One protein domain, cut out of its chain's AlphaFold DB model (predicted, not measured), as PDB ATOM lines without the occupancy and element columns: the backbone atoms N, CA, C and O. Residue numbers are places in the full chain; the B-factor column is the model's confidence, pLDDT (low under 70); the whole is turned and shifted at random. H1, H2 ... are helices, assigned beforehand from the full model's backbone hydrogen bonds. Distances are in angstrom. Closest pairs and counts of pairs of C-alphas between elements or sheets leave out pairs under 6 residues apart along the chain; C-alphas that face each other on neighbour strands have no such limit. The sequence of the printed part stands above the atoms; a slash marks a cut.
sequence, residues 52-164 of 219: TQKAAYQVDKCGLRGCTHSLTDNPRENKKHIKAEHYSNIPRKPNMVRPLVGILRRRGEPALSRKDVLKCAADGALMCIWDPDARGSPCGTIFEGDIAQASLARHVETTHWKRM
ATOM      1  N   THR A  52     134.170 115.022 185.151       57.53
ATOM      2  CA  THR A  52     134.938 116.245 184.853       57.53
ATOM      3  C   THR A  52     135.651 116.772 186.107       57.53
ATOM      4  O   THR A  52     135.287 117.835 186.588       57.53
ATOM      5  N   GLN A  53     136.628 116.010 186.625       62.56
ATOM      6  CA  GLN A  53     137.581 116.310 187.727       62.56
ATOM      7  C   GLN A  53     137.104 116.916 189.060       62.56
ATOM      8  O   GLN A  53     136.020 117.475 189.204       62.56
ATOM      9  N   LYS A  54     138.007 116.832 190.054       64.00
ATOM     10  CA  LYS A  54     137.896 117.436 191.387       64.00
ATOM     11  C   LYS A  54     137.721 118.952 191.275       64.00
ATOM     12  O   LYS A  54     138.582 119.655 190.743       64.00
ATOM     13  N   ALA A  55     136.591 119.446 191.769       68.50
ATOM     14  CA  ALA A  55     136.401 120.870 191.962       68.50
ATOM     15  C   ALA A  55     136.981 121.246 193.326       68.50
ATOM     16  O   ALA A  55     136.511 120.725 194.331       68.50
ATOM     17  N   ALA A  56     137.975 122.127 193.347       69.50
ATOM     18  CA  ALA A  56     138.555 122.659 194.573       69.50
ATOM     19  C   ALA A  56     137.961 124.042 194.874       69.50
ATOM     20  O   ALA A  56     137.658 124.816 193.958       69.50
ATOM     21  N   TYR A  57     137.796 124.359 196.153       75.12
ATOM     22  CA  TYR A  57     137.410 125.688 196.625       75.12
ATOM     23  C   TYR A  57     138.659 126.412 197.137       75.12
ATOM     24  O   TYR A  57     139.524 125.786 197.737       75.12
ATOM     25  N   GLN A  58     138.781 127.722 196.890       72.69
ATOM     26  CA  GLN A  58     139.897 128.508 197.457       72.69
ATOM     27  C   GLN A  58     139.626 128.954 198.900       72.69
ATOM     28  O   GLN A  58     140.470 129.598 199.517       72.69
ATOM     29  N   VAL A  59     138.421 128.688 199.403       73.06
ATOM     30  CA  VAL A  59     137.974 129.065 200.740       73.06
ATOM     31  C   VAL A  59     137.413 127.812 201.396       73.06
ATOM     32  O   VAL A  59     136.622 127.110 200.772       73.06
ATOM     33  N   ASP A  60     137.787 127.570 202.650       75.81
ATOM     34  CA  ASP A  60     137.340 126.395 203.414       75.81
ATOM     35  C   ASP A  60     136.049 126.655 204.203       75.81
ATOM     36  O   ASP A  60     135.447 125.739 204.755       75.81
ATOM     37  N   LYS A  61     135.604 127.915 204.280       78.75
ATOM     38  CA  LYS A  61     134.424 128.350 205.040       78.75
ATOM     39  C   LYS A  61     133.472 129.159 204.170       78.75
ATOM     40  O   LYS A  61     133.879 129.900 203.281       78.75
ATOM     41  N   CYS A  62     132.183 129.051 204.473       74.94
ATOM     42  CA  CYS A  62     131.111 129.671 203.704       74.94
ATOM     43  C   CYS A  62     131.203 131.213 203.632       74.94
ATOM     44  O   CYS A  62     130.776 131.800 202.633       74.94
ATOM     45  N   GLY A  63     131.754 131.871 204.660       70.12
ATOM     46  CA  GLY A  63     131.974 133.327 204.704       70.12
ATOM     47  C   GLY A  63     130.697 134.180 204.643       70.12
ATOM     48  O   GLY A  63     130.769 135.386 204.455       70.12
ATOM     49  N   LEU A  64     129.517 133.564 204.759       70.31
ATOM     50  CA  LEU A  64     128.244 134.274 204.882       70.31
ATOM     51  C   LEU A  64     128.067 134.724 206.335       70.31
ATOM     52  O   LEU A  64     128.462 134.009 207.256       70.31
ATOM     53  N   ARG A  65     127.510 135.920 206.547       64.00
ATOM     54  CA  ARG A  65     127.434 136.553 207.872       64.00
ATOM     55  C   ARG A  65     126.723 135.645 208.886       64.00
ATOM     56  O   ARG A  65     125.549 135.339 208.721       64.00
ATOM     57  N   GLY A  66     127.434 135.241 209.941       66.62
ATOM     58  CA  GLY A  66     126.923 134.334 210.984       66.62
ATOM     59  C   GLY A  66     127.023 132.841 210.647       66.62
ATOM     60  O   GLY A  66     126.624 132.009 211.453       66.62
ATOM     61  N   CYS A  67     127.576 132.487 209.486       75.31
ATOM     62  CA  CYS A  67     127.728 131.107 209.055       75.31
ATOM     63  C   CYS A  67     129.089 130.526 209.449       75.31
ATOM     64  O   CYS A  67     130.131 130.997 208.991       75.31
ATOM     65  N   THR A  68     129.079 129.440 210.219       75.94
ATOM     66  CA  THR A  68     130.278 128.664 210.582       75.94
ATOM     67  C   THR A  68     130.470 127.411 209.720       75.94
ATOM     68  O   THR A  68     131.328 126.586 210.022       75.94
ATOM     69  N   HIS A  69     129.699 127.256 208.639       81.12
ATOM     70  CA  HIS A  69     129.755 126.074 207.779       81.12
ATOM     71  C   HIS A  69     131.092 125.962 207.036       81.12
ATOM     72  O   HIS A  69     131.487 126.873 206.294       81.12
ATOM     73  N   SER A  70     131.750 124.817 207.211       83.31
ATOM     74  CA  SER A  70     132.929 124.417 206.446       83.31
ATOM     75  C   SER A  70     132.509 123.835 205.102       83.31
ATOM     76  O   SER A  70     131.603 123.007 205.031       83.31
ATOM     77  N   LEU A  71     133.169 124.269 204.035       79.88
ATOM     78  CA  LEU A  71     132.920 123.780 202.689       79.88
ATOM     79  C   LEU A  71     133.493 122.373 202.545       79.88
ATOM     80  O   LEU A  71     134.646 122.116 202.877       79.88
ATOM     81  N   THR A  72     132.665 121.462 202.052       79.81
ATOM     82  CA  THR A  72     133.063 120.077 201.774       79.81
ATOM     83  C   THR A  72     133.516 119.922 200.322       79.81
ATOM     84  O   THR A  72     133.178 120.740 199.462       79.81
ATOM     85  N   ASP A  73     134.193 118.819 200.000       70.88
ATOM     86  CA  ASP A  73     134.498 118.448 198.609       70.88
ATOM     87  C   ASP A  73     133.247 118.057 197.796       70.88
ATOM     88  O   ASP A  73     133.335 117.849 196.585       70.88
ATOM     89  N   ASN A  74     132.068 117.964 198.431       77.12
ATOM     90  CA  ASN A  74     130.807 117.628 197.782       77.12
ATOM     91  C   ASN A  74     130.016 118.894 197.398       77.12
ATOM     92  O   ASN A  74     129.308 119.491 198.217       77.12
ATOM     93  N   PRO A  75     129.991 119.279 196.111       73.31
ATOM     94  CA  PRO A  75     129.378 120.536 195.702       73.31
ATOM     95  C   PRO A  75     127.859 120.568 195.882       73.31
ATOM     96  O   PRO A  75     127.254 121.638 195.924       73.31
ATOM     97  N   ARG A  76     127.213 119.395 195.944       78.75
ATOM     98  CA  ARG A  76     125.763 119.307 196.149       78.75
ATOM     99  C   ARG A  76     125.379 119.708 197.567       78.75
ATOM    100  O   ARG A  76     124.331 120.322 197.735       78.75
ATOM    101  N   GLU A  77     126.205 119.372 198.551       80.44
ATOM    102  CA  GLU A  77     125.965 119.691 199.959       80.44
ATOM    103  C   GLU A  77     126.196 121.171 200.220       80.44
ATOM    104  O   GLU A  77     125.285 121.840 200.701       80.44
ATOM    105  N   ASN A  78     127.312 121.718 199.734       79.50
ATOM    106  CA  ASN A  78     127.583 123.154 199.832       79.50
ATOM    107  C   ASN A  78     126.465 123.980 199.156       79.50
ATOM    108  O   ASN A  78     125.996 124.986 199.687       79.50
ATOM    109  N   LYS A  79     125.952 123.522 198.002       77.19
ATOM    110  CA  LYS A  79     124.821 124.175 197.325       77.19
ATOM    111  C   LYS A  79     123.511 124.074 198.107       77.19
ATOM    112  O   LYS A  79     122.728 125.023 198.095       77.19
ATOM    113  N   LYS A  80     123.233 122.929 198.741       82.00
ATOM    114  CA  LYS A  80     122.062 122.765 199.617       82.00
ATOM    115  C   LYS A  80     122.156 123.704 200.815       82.00
ATOM    116  O   LYS A  80     121.173 124.367 201.109       82.00
ATOM    117  N   HIS A  81     123.335 123.820 201.419       82.38
ATOM    118  CA  HIS A  81     123.589 124.744 202.515       82.38
ATOM    119  C   HIS A  81     123.272 126.199 202.127       82.38
ATOM    120  O   HIS A  81     122.487 126.841 202.814       82.38
ATOM    121  N   ILE A  82     123.757 126.698 200.977       76.06
ATOM    122  CA  ILE A  82     123.386 128.049 200.496       76.06
ATOM    123  C   ILE A  82     121.869 128.198 200.356       76.06
ATOM    124  O   ILE A  82     121.294 129.212 200.742       76.06
ATOM    125  N   LYS A  83     121.219 127.191 199.770       76.94
ATOM    126  CA  LYS A  83     119.776 127.219 199.528       76.94
ATOM    127  C   LYS A  83     118.932 127.142 200.794       76.94
ATOM    128  O   LYS A  83     117.778 127.532 200.714       76.94
ATOM    129  N   ALA A  84     119.451 126.591 201.883       76.88
ATOM    130  CA  ALA A  84     118.724 126.451 203.138       76.88
ATOM    131  C   ALA A  84     118.990 127.638 204.068       76.88
ATOM    132  O   ALA A  84     118.060 128.197 204.632       76.88
ATOM    133  N   GLU A  85     120.247 128.064 204.164       71.44
ATOM    134  CA  GLU A  85     120.685 128.990 205.210       71.44
ATOM    135  C   GLU A  85     120.868 130.430 204.706       71.44
ATOM    136  O   GLU A  85     120.874 131.363 205.503       71.44
ATOM    137  N   HIS A  86     121.013 130.644 203.387       70.69
ATOM    138  CA  HIS A  86     121.528 131.916 202.848       70.69
ATOM    139  C   HIS A  86     120.683 132.575 201.754       70.69
ATOM    140  O   HIS A  86     121.130 133.548 201.140       70.69
ATOM    141  N   TYR A  87     119.456 132.111 201.490       69.12
ATOM    142  CA  TYR A  87     118.550 132.829 200.585       69.12
ATOM    143  C   TYR A  87     117.967 134.052 201.302       69.12
ATOM    144  O   TYR A  87     116.950 134.006 201.983       69.12
ATOM    145  N   SER A  88     118.644 135.186 201.176       69.94
ATOM    146  CA  SER A  88     118.144 136.419 201.770       69.94
ATOM    147  C   SER A  88     117.185 137.120 200.816       69.94
ATOM    148  O   SER A  88     117.552 137.495 199.700       69.94
ATOM    149  N   ASN A  89     115.948 137.302 201.269       73.44
ATOM    150  CA  ASN A  89     114.942 138.077 200.554       73.44
ATOM    151  C   ASN A  89     115.251 139.570 200.648       73.44
ATOM    152  O   ASN A  89     115.699 140.057 201.691       73.44
ATOM    153  N   ILE A  90     114.944 140.318 199.587       72.44
ATOM    154  CA  ILE A  90     114.934 141.776 199.693       72.44
ATOM    155  C   ILE A  90     113.781 142.187 200.625       72.44
ATOM    156  O   ILE A  90     112.630 141.818 200.378       72.44
ATOM    157  N   PRO A  91     114.047 142.921 201.723       65.12
ATOM    158  CA  PRO A  91     113.007 143.305 202.665       65.12
ATOM    159  C   PRO A  91     112.006 144.256 202.008       65.12
ATOM    160  O   PRO A  91     112.371 145.213 201.329       65.12
ATOM    161  N   ARG A  92     110.718 144.021 202.275       62.66
ATOM    162  CA  ARG A  92     109.602 144.775 201.679       62.66
ATOM    163  C   ARG A  92     109.496 146.225 202.166       62.66
ATOM    164  O   ARG A  92     108.777 147.014 201.561       62.66
ATOM    165  N   LYS A  93     110.176 146.587 203.263       62.53
ATOM    166  CA  LYS A  93     110.145 147.938 203.846       62.53
ATOM    167  C   LYS A  93     111.497 148.648 203.659       62.53
ATOM    168  O   LYS A  93     112.517 148.123 204.102       62.53
ATOM    169  N   PRO A  94     111.517 149.876 203.107       51.22
ATOM    170  CA  PRO A  94     112.746 150.561 202.686       51.22
ATOM    171  C   PRO A  94     113.632 151.048 203.842       51.22
ATOM    172  O   PRO A  94     114.803 151.331 203.624       51.22
ATOM    173  N   ASN A  95     113.091 151.152 205.062       52.28
ATOM    174  CA  ASN A  95     113.803 151.691 206.227       52.28
ATOM    175  C   ASN A  95     114.417 150.611 207.138       52.28
ATOM    176  O   ASN A  95     115.099 150.960 208.092       52.28
ATOM    177  N   MET A  96     114.211 149.315 206.865       55.12
ATOM    178  CA  MET A  96     114.899 148.240 207.609       55.12
ATOM    179  C   MET A  96     116.335 148.006 207.115       55.12
ATOM    180  O   MET A  96     117.097 147.255 207.717       55.12
ATOM    181  N   VAL A  97     116.710 148.637 205.999       53.41
ATOM    182  CA  VAL A  97     117.955 148.374 205.277       53.41
ATOM    183  C   VAL A  97     119.005 149.426 205.631       53.41
ATOM    184  O   VAL A  97     119.305 150.294 204.820       53.41
ATOM    185  N   ARG A  98     119.530 149.388 206.864       45.34
ATOM    186  CA  ARG A  98     120.832 149.971 207.271       45.34
ATOM    187  C   ARG A  98     121.089 149.638 208.747       45.34
ATOM    188  O   ARG A  98     120.173 149.854 209.533       45.34
ATOM    189  N   PRO A  99     122.260 149.097 209.150       47.81
ATOM    190  CA  PRO A  99     123.591 149.130 208.517       47.81
ATOM    191  C   PRO A  99     124.027 147.812 207.839       47.81
ATOM    192  O   PRO A  99     125.166 147.691 207.409       47.81
ATOM    193  N   LEU A 100     123.149 146.811 207.747       51.19
ATOM    194  CA  LEU A 100     123.535 145.440 207.377       51.19
ATOM    195  C   LEU A 100     123.780 145.193 205.884       51.19
ATOM    196  O   LEU A 100     124.295 144.140 205.522       51.19
ATOM    197  N   VAL A 101     123.379 146.120 205.014       55.53
ATOM    198  CA  VAL A 101     123.390 145.901 203.566       55.53
ATOM    199  C   VAL A 101     124.063 147.087 202.884       55.53
ATOM    200  O   VAL A 101     123.700 148.241 203.111       55.53
ATOM    201  N   GLY A 102     125.077 146.779 202.078       62.19
ATOM    202  CA  GLY A 102     125.813 147.728 201.249       62.19
ATOM    203  C   GLY A 102     124.987 148.205 200.053       62.19
ATOM    204  O   GLY A 102     123.775 148.009 199.978       62.19
ATOM    205  N   ILE A 103     125.650 148.850 199.094       71.94
ATOM    206  CA  ILE A 103     124.990 149.363 197.888       71.94
ATOM    207  C   ILE A 103     124.445 148.192 197.060       71.94
ATOM    208  O   ILE A 103     125.213 147.368 196.566       71.94
ATOM    209  N   LEU A 104     123.124 148.157 196.873       79.44
ATOM    210  CA  LEU A 104     122.443 147.157 196.055       79.44
ATOM    211  C   LEU A 104     122.691 147.405 194.567       79.44
ATOM    212  O   LEU A 104     122.558 148.536 194.088       79.44
ATOM    213  N   ARG A 105     123.046 146.349 193.829       82.19
ATOM    214  CA  ARG A 105     123.382 146.430 192.398       82.19
ATOM    215  C   ARG A 105     122.851 145.224 191.630       82.19
ATOM    216  O   ARG A 105     122.854 144.098 192.135       82.19
ATOM    217  N   ARG A 106     122.477 145.445 190.366       81.56
ATOM    218  CA  ARG A 106     122.387 144.367 189.369       81.56
ATOM    219  C   ARG A 106     123.777 144.106 188.788       81.56
ATOM    220  O   ARG A 106     124.655 144.970 188.800       81.56
ATOM    221  N   ARG A 107     124.022 142.881 188.320       71.12
ATOM    222  CA  ARG A 107     125.345 142.479 187.819       71.12
ATOM    223  C   ARG A 107     125.770 143.365 186.640       71.12
ATOM    224  O   ARG A 107     125.209 143.240 185.561       71.12
ATOM    225  N   GLY A 108     126.812 144.176 186.838       68.31
ATOM    226  CA  GLY A 108     127.349 145.077 185.808       68.31
ATOM    227  C   GLY A 108     126.614 146.414 185.684       68.31
ATOM    228  O   GLY A 108     126.934 147.185 184.786       68.31
ATOM    229  N   GLU A 109     125.669 146.698 186.580       75.19
ATOM    230  CA  GLU A 109     124.903 147.943 186.609       75.19
ATOM    231  C   GLU A 109     125.296 148.837 187.796       75.19
ATOM    232  O   GLU A 109     125.873 148.358 188.785       75.19
ATOM    233  N   PRO A 110     124.991 150.145 187.713       76.44
ATOM    234  CA  PRO A 110     125.153 151.064 188.832       76.44
ATOM    235  C   PRO A 110     124.249 150.704 190.024       76.44
ATOM    236  O   PRO A 110     123.449 149.767 190.001       76.44
ATOM    237  N   ALA A 111     124.408 151.466 191.107       81.50
ATOM    238  CA  ALA A 111     123.567 151.371 192.294       81.50
ATOM    239  C   ALA A 111     122.078 151.532 191.947       81.50
ATOM    240  O   ALA A 111     121.706 152.458 191.229       81.50
ATOM    241  N   LEU A 112     121.235 150.659 192.496       80.62
ATOM    242  CA  LEU A 112     119.785 150.742 192.322       80.62
ATOM    243  C   LEU A 112     119.202 151.941 193.073       80.62
ATOM    244  O   LEU A 112     119.615 152.250 194.195       80.62
ATOM    245  N   SER A 113     118.196 152.586 192.476       82.31
ATOM    246  CA  SER A 113     117.438 153.625 193.167       82.31
ATOM    247  C   SER A 113     116.530 153.009 194.236       82.31
ATOM    248  O   SER A 113     116.151 151.838 194.174       82.31
ATOM    249  N   ARG A 114     116.098 153.821 195.208       76.31
ATOM    250  CA  ARG A 114     115.153 153.382 196.252       76.31
ATOM    251  C   ARG A 114     113.856 152.801 195.671       76.31
ATOM    252  O   ARG A 114     113.301 151.873 196.252       76.31
ATOM    253  N   LYS A 115     113.373 153.349 194.551       81.75
ATOM    254  CA  LYS A 115     112.153 152.876 193.878       81.75
ATOM    255  C   LYS A 115     112.359 151.481 193.287       81.75
ATOM    256  O   LYS A 115     111.504 150.620 193.461       81.75
ATOM    257  N   ASP A 116     113.518 151.246 192.676       83.56
ATOM    258  CA  ASP A 116     113.846 149.951 192.077       83.56
ATOM    259  C   ASP A 116     113.997 148.866 193.143       83.56
ATOM    260  O   ASP A 116     113.461 147.778 192.983       83.56
ATOM    261  N   VAL A 117     114.634 149.177 194.276       80.75
ATOM    262  CA  VAL A 117     114.774 148.228 195.395       80.75
ATOM    263  C   VAL A 117     113.411 147.766 195.914       80.75
ATOM    264  O   VAL A 117     113.224 146.580 196.174       80.75
ATOM    265  N   LEU A 118     112.447 148.684 196.041       80.69
ATOM    266  CA  LEU A 118     111.085 148.344 196.463       80.69
ATOM    267  C   LEU A 118     110.370 147.460 195.445       80.69
ATOM    268  O   LEU A 118     109.666 146.533 195.840       80.69
ATOM    269  N   LYS A 119     110.575 147.721 194.152       84.62
ATOM    270  CA  LYS A 119     110.037 146.882 193.084       84.62
ATOM    271  C   LYS A 119     110.628 145.471 193.142       84.62
ATOM    272  O   LYS A 119     109.876 144.512 193.243       84.62
ATOM    273  N   CYS A 120     111.953 145.345 193.213       84.50
ATOM    274  CA  CYS A 120     112.617 144.049 193.355       84.50
ATOM    275  C   CYS A 120     112.135 143.299 194.615       84.50
ATOM    276  O   CYS A 120     111.969 142.083 194.588       84.50
ATOM    277  N   ALA A 121     111.872 144.011 195.718       81.56
ATOM    278  CA  ALA A 121     111.314 143.417 196.934       81.56
ATOM    279  C   ALA A 121     109.872 142.913 196.756       81.56
ATOM    280  O   ALA A 121     109.509 141.877 197.317       81.56
ATOM    281  N   ALA A 122     109.048 143.638 195.994       82.31
ATOM    282  CA  ALA A 122     107.692 143.220 195.651       82.31
ATOM    283  C   ALA A 122     107.699 141.974 194.753       82.31
ATOM    284  O   ALA A 122     106.934 141.045 195.003       82.31
ATOM    285  N   ASP A 123     108.636 141.917 193.806       84.00
ATOM    286  CA  ASP A 123     108.819 140.806 192.865       84.00
ATOM    287  C   ASP A 123     109.481 139.568 193.511       84.00
ATOM    288  O   ASP A 123     109.722 138.561 192.847       84.00
ATOM    289  N   GLY A 124     109.787 139.617 194.814       81.62
ATOM    290  CA  GLY A 124     110.386 138.496 195.541       81.62
ATOM    291  C   GLY A 124     111.836 138.211 195.142       81.62
ATOM    292  O   GLY A 124     112.297 137.074 195.245       81.62
ATOM    293  N   ALA A 125     112.562 139.228 194.677       86.62
ATOM    294  CA  ALA A 125     113.959 139.087 194.311       86.62
ATOM    295  C   ALA A 125     114.832 138.708 195.521       86.62
ATOM    296  O   ALA A 125     114.539 139.027 196.680       86.62
ATOM    297  N   LEU A 126     115.944 138.037 195.229       85.00
ATOM    298  CA  LEU A 126     116.922 137.591 196.216       85.00
ATOM    299  C   LEU A 126     118.170 138.458 196.152       85.00
ATOM    300  O   LEU A 126     118.582 138.882 195.073       85.00
ATOM    301  N   MET A 127     118.816 138.672 197.296       83.94
ATOM    302  CA  MET A 127     120.094 139.378 197.361       83.94
ATOM    303  C   MET A 127     121.199 138.519 197.975       83.94
ATOM    304  O   MET A 127     120.960 137.668 198.830       83.94
ATOM    305  N   CYS A 128     122.432 138.774 197.549       83.81
ATOM    306  CA  CYS A 128     123.627 138.202 198.149       83.81
ATOM    307  C   CYS A 128     124.092 139.061 199.335       83.81
ATOM    308  O   CYS A 128     124.592 140.171 199.134       83.81
ATOM    309  N   ILE A 129     123.976 138.529 200.556       77.88
ATOM    310  CA  ILE A 129     124.499 139.139 201.799       77.88
ATOM    311  C   ILE A 129     125.849 138.511 202.182       77.88
ATOM    312  O   ILE A 129     126.175 138.324 203.351       77.88
ATOM    313  N   TRP A 130     126.642 138.112 201.187       77.25
ATOM    314  CA  TRP A 130     127.997 137.655 201.464       77.25
ATOM    315  C   TRP A 130     128.851 138.825 201.943       77.25
ATOM    316  O   TRP A 130     128.842 139.883 201.307       77.25
ATOM    317  N   ASP A 131     129.572 138.624 203.043       73.31
ATOM    318  CA  ASP A 131     130.354 139.658 203.709       73.31
ATOM    319  C   ASP A 131     131.704 139.076 204.164       73.31
ATOM    320  O   ASP A 131     131.727 138.229 205.063       73.31
ATOM    321  N   PRO A 132     132.828 139.466 203.533       64.38
ATOM    322  CA  PRO A 132     134.155 139.039 203.953       64.38
ATOM    323  C   PRO A 132     134.577 139.834 205.192       64.38
ATOM    324  O   PRO A 132     135.294 140.829 205.086       64.38
ATOM    325  N   ASP A 133     134.133 139.376 206.361       62.41
ATOM    326  CA  ASP A 133     134.425 139.948 207.681       62.41
ATOM    327  C   ASP A 133     133.864 141.363 207.926       62.41
ATOM    328  O   ASP A 133     133.522 142.110 207.019       62.41
ATOM    329  N   ALA A 134     133.851 141.793 209.193       59.41
ATOM    330  CA  ALA A 134     133.285 143.077 209.638       59.41
ATOM    331  C   ALA A 134     133.952 144.353 209.061       59.41
ATOM    332  O   ALA A 134     133.570 145.462 209.429       59.41
ATOM    333  N   ARG A 135     134.971 144.216 208.199       58.34
ATOM    334  CA  ARG A 135     135.680 145.325 207.536       58.34
ATOM    335  C   ARG A 135     135.389 145.409 206.032       58.34
ATOM    336  O   ARG A 135     135.786 146.389 205.403       58.34
ATOM    337  N   GLY A 136     134.745 144.394 205.454       65.31
ATOM    338  CA  GLY A 136     134.363 144.353 204.048       65.31
ATOM    339  C   GLY A 136     133.054 145.091 203.774       65.31
ATOM    340  O   GLY A 136     132.225 145.287 204.657       65.31
ATOM    341  N   SER A 137     132.858 145.516 202.522       70.31
ATOM    342  CA  SER A 137     131.510 145.849 202.054       70.31
ATOM    343  C   SER A 137     130.814 144.549 201.653       70.31
ATOM    344  O   SER A 137     131.375 143.809 200.835       70.31
ATOM    345  N   PRO A 138     129.581 144.296 202.122       75.88
ATOM    346  CA  PRO A 138     128.811 143.141 201.686       75.88
ATOM    347  C   PRO A 138     128.515 143.227 200.182       75.88
ATOM    348  O   PRO A 138     128.455 144.315 199.600       75.88
ATOM    349  N   CYS A 139     128.324 142.067 199.552       81.75
ATOM    350  CA  CYS A 139     128.246 141.931 198.099       81.75
ATOM    351  C   CYS A 139     127.082 142.709 197.461       81.75
ATOM    352  O   CYS A 139     127.272 143.357 196.432       81.75
ATOM    353  N   GLY A 140     125.876 142.623 198.030       80.81
ATOM    354  CA  GLY A 140     124.715 143.405 197.588       80.81
ATOM    355  C   GLY A 140     124.214 143.099 196.168       80.81
ATOM    356  O   GLY A 140     123.434 143.879 195.617       80.81
ATOM    357  N   THR A 141     124.644 141.990 195.553       86.19
ATOM    358  CA  THR A 141     124.183 141.593 194.210       86.19
ATOM    359  C   THR A 141     122.762 141.042 194.278       86.19
ATOM    360  O   THR A 141     122.484 140.172 195.102       86.19
ATOM    361  N   ILE A 142     121.882 141.506 193.388       85.88
ATOM    362  CA  ILE A 142     120.480 141.075 193.309       85.88
ATOM    363  C   ILE A 142     120.248 140.082 192.163       85.88
ATOM    364  O   ILE A 142     120.861 140.180 191.095       85.88
ATOM    365  N   PHE A 143     119.341 139.133 192.397       87.88
ATOM    366  CA  PHE A 143     118.874 138.125 191.451       87.88
ATOM    367  C   PHE A 143     117.345 138.123 191.395       87.88
ATOM    368  O   PHE A 143     116.682 137.989 192.423       87.88
ATOM    369  N   GLU A 144     116.798 138.233 190.187       85.75
ATOM    370  CA  GLU A 144     115.358 138.340 189.915       85.75
ATOM    371  C   GLU A 144     114.853 137.132 189.103       85.75
ATOM    372  O   GLU A 144     115.630 136.457 188.416       85.75
ATOM    373  N   GLY A 145     113.543 136.873 189.183       84.50
ATOM    374  CA  GLY A 145     112.831 135.847 188.413       84.50
ATOM    375  C   GLY A 145     112.899 134.422 188.976       84.50
ATOM    376  O   GLY A 145     113.550 134.147 189.985       84.50
ATOM    377  N   ASP A 146     112.265 133.481 188.271       80.88
ATOM    378  CA  ASP A 146     112.038 132.092 188.726       80.88
ATOM    379  C   ASP A 146     113.326 131.286 188.974       80.88
ATOM    380  O   ASP A 146     113.338 130.265 189.663       80.88
ATOM    381  N   ILE A 147     114.452 131.750 188.421       85.00
ATOM    382  CA  ILE A 147     115.778 131.136 188.569       85.00
ATOM    383  C   ILE A 147     116.701 131.906 189.526       85.00
ATOM    384  O   ILE A 147     117.907 131.620 189.574       85.00
ATOM    385  N   ALA A 148     116.176 132.865 190.297       84.12
ATOM    386  CA  ALA A 148     116.952 133.694 191.221       84.12
ATOM    387  C   ALA A 148     117.757 132.849 192.218       84.12
ATOM    388  O   ALA A 148     118.954 133.072 192.392       84.12
ATOM    389  N   GLN A 149     117.152 131.798 192.784       81.81
ATOM    390  CA  GLN A 149     117.828 130.892 193.724       81.81
ATOM    391  C   GLN A 149     119.037 130.183 193.100       81.81
ATOM    392  O   GLN A 149     120.108 130.087 193.701       81.81
ATOM    393  N   ALA A 150     118.883 129.664 191.878       83.19
ATOM    394  CA  ALA A 150     119.971 128.989 191.176       83.19
ATOM    395  C   ALA A 150     121.091 129.969 190.797       83.19
ATOM    396  O   ALA A 150     122.269 129.600 190.823       83.19
ATOM    397  N   SER A 151     120.722 131.208 190.465       86.12
ATOM    398  CA  SER A 151     121.655 132.275 190.107       86.12
ATOM    399  C   SER A 151     122.448 132.776 191.312       86.12
ATOM    400  O   SER A 151     123.667 132.893 191.197       86.12
ATOM    401  N   LEU A 152     121.794 132.961 192.462       85.88
ATOM    402  CA  LEU A 152     122.435 133.314 193.727       85.88
ATOM    403  C   LEU A 152     123.427 132.232 194.166       85.88
ATOM    404  O   LEU A 152     124.590 132.532 194.412       85.88
ATOM    405  N   ALA A 153     123.010 130.961 194.174       83.06
ATOM    406  CA  ALA A 153     123.897 129.861 194.555       83.06
ATOM    407  C   ALA A 153     125.147 129.789 193.659       83.06
ATOM    408  O   ALA A 153     126.272 129.692 194.146       83.06
ATOM    409  N   ARG A 154     124.966 129.916 192.337       83.31
ATOM    410  CA  ARG A 154     126.086 129.958 191.385       83.31
ATOM    411  C   ARG A 154     126.987 131.170 191.615       83.31
ATOM    412  O   ARG A 154     128.205 131.060 191.486       83.31
ATOM    413  N   HIS A 155     126.408 132.330 191.897       86.19
ATOM    414  CA  HIS A 155     127.174 133.532 192.193       86.19
ATOM    415  C   HIS A 155     128.063 133.333 193.422       86.19
ATOM    416  O   HIS A 155     129.261 133.575 193.320       86.19
ATOM    417  N   VAL A 156     127.530 132.791 194.517       83.12
ATOM    418  CA  VAL A 156     128.322 132.513 195.723       83.12
ATOM    419  C   VAL A 156     129.458 131.528 195.435       83.12
ATOM    420  O   VAL A 156     130.615 131.821 195.733       83.12
ATOM    421  N   GLU A 157     129.167 130.411 194.761       82.12
ATOM    422  CA  GLU A 157     130.186 129.408 194.416       82.12
ATOM    423  C   GLU A 157     131.333 129.986 193.563       82.12
ATOM    424  O   GLU A 157     132.501 129.649 193.762       82.12
ATOM    425  N   THR A 158     131.009 130.847 192.595       82.31
ATOM    426  CA  THR A 158     131.989 131.366 191.625       82.31
ATOM    427  C   THR A 158     132.715 132.622 192.094       82.31
ATOM    428  O   THR A 158     133.906 132.768 191.831       82.31
ATOM    429  N   THR A 159     132.014 133.544 192.753       83.75
ATOM    430  CA  THR A 159     132.552 134.849 193.158       83.75
ATOM    431  C   THR A 159     133.212 134.780 194.527       83.75
ATOM    432  O   THR A 159     134.282 135.356 194.708       83.75
ATOM    433  N   HIS A 160     132.606 134.062 195.471       82.62
ATOM    434  CA  HIS A 160     133.034 134.087 196.866       82.62
ATOM    435  C   HIS A 160     133.883 132.878 197.227       82.62
ATOM    436  O   HIS A 160     135.001 133.038 197.702       82.62
ATOM    437  N   TRP A 161     133.414 131.672 196.913       83.00
ATOM    438  CA  TRP A 161     134.187 130.453 197.184       83.00
ATOM    439  C   TRP A 161     135.258 130.169 196.127       83.00
ATOM    440  O   TRP A 161     136.070 129.260 196.297       83.00
ATOM    441  N   LYS A 162     135.243 130.942 195.027       83.56
ATOM    442  CA  LYS A 162     136.182 130.858 193.900       83.56
ATOM    443  C   LYS A 162     136.426 129.414 193.471       83.56
ATOM    444  O   LYS A 162     137.560 128.973 193.310       83.56
ATOM    445  N   ARG A 163     135.332 128.670 193.310       83.50
ATOM    446  CA  ARG A 163     135.376 127.266 192.919       83.50
ATOM    447  C   ARG A 163     136.108 127.103 191.587       83.50
ATOM    448  O   ARG A 163     135.723 127.704 190.582       83.50
ATOM    449  N   MET A 164     137.125 126.251 191.578       83.56
ATOM    450  CA  MET A 164     137.931 125.923 190.410       83.56
ATOM    451  C   MET A 164     137.785 124.451 190.050       83.56
ATOM    452  O   MET A 164     137.671 123.585 190.908       83.56
TER     453      MET A 164
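Overview. This is residues 52 to 164 of the 219 residues of the protein "C2H2-type domain-containing protein" of Trametes pubescens (UniProt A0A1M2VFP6). This model has little regular structure: a body mostly of loops, with helices H3 and H1 crossing steeply in one half and H2 alone near the other end. Between these two ends, short antiparallel pairings join residues 126 to 127 with 88 to 89 and with 142 to 143. The 113 printed residues hold H1, H2 and H3 in chain order, no named strand, and class all helix with only 33 residues in named elements; the whole is compact, radius of gyration of the C-alphas 14.3 A, spans 44 by 32 by 25 A.

Along the chain. H3, residues 148 to 160, is 17.0 A long and ends at C-alpha 160 (133.034, 134.087, 196.866). H1, residues 75 to 85, is 15.4 A long and begins at C-alpha 75 (129.378, 120.536, 195.702). H2, residues 114 to 122, spans 12.6 A.

Arrangement. H3 touches H1 with residues 149 to 153 alone; the closest C-alphas, of Ala 153 and Ile 82, are 6.2 A apart. They run opposite ways at a steep tilt of 64 degrees. H2 is apart from both. In H1, H2 and H3 every O i to N i+4 pair is within hydrogen-bond range.

Size, cuts and confidence. The farthest C-alphas, of Thr 52 and Asn 95, are 46.5 A apart. The printed part has no cut, and both links are long. Mean pLDDT of the printed part is 75.2; residues 91 to 102 are among those under 70.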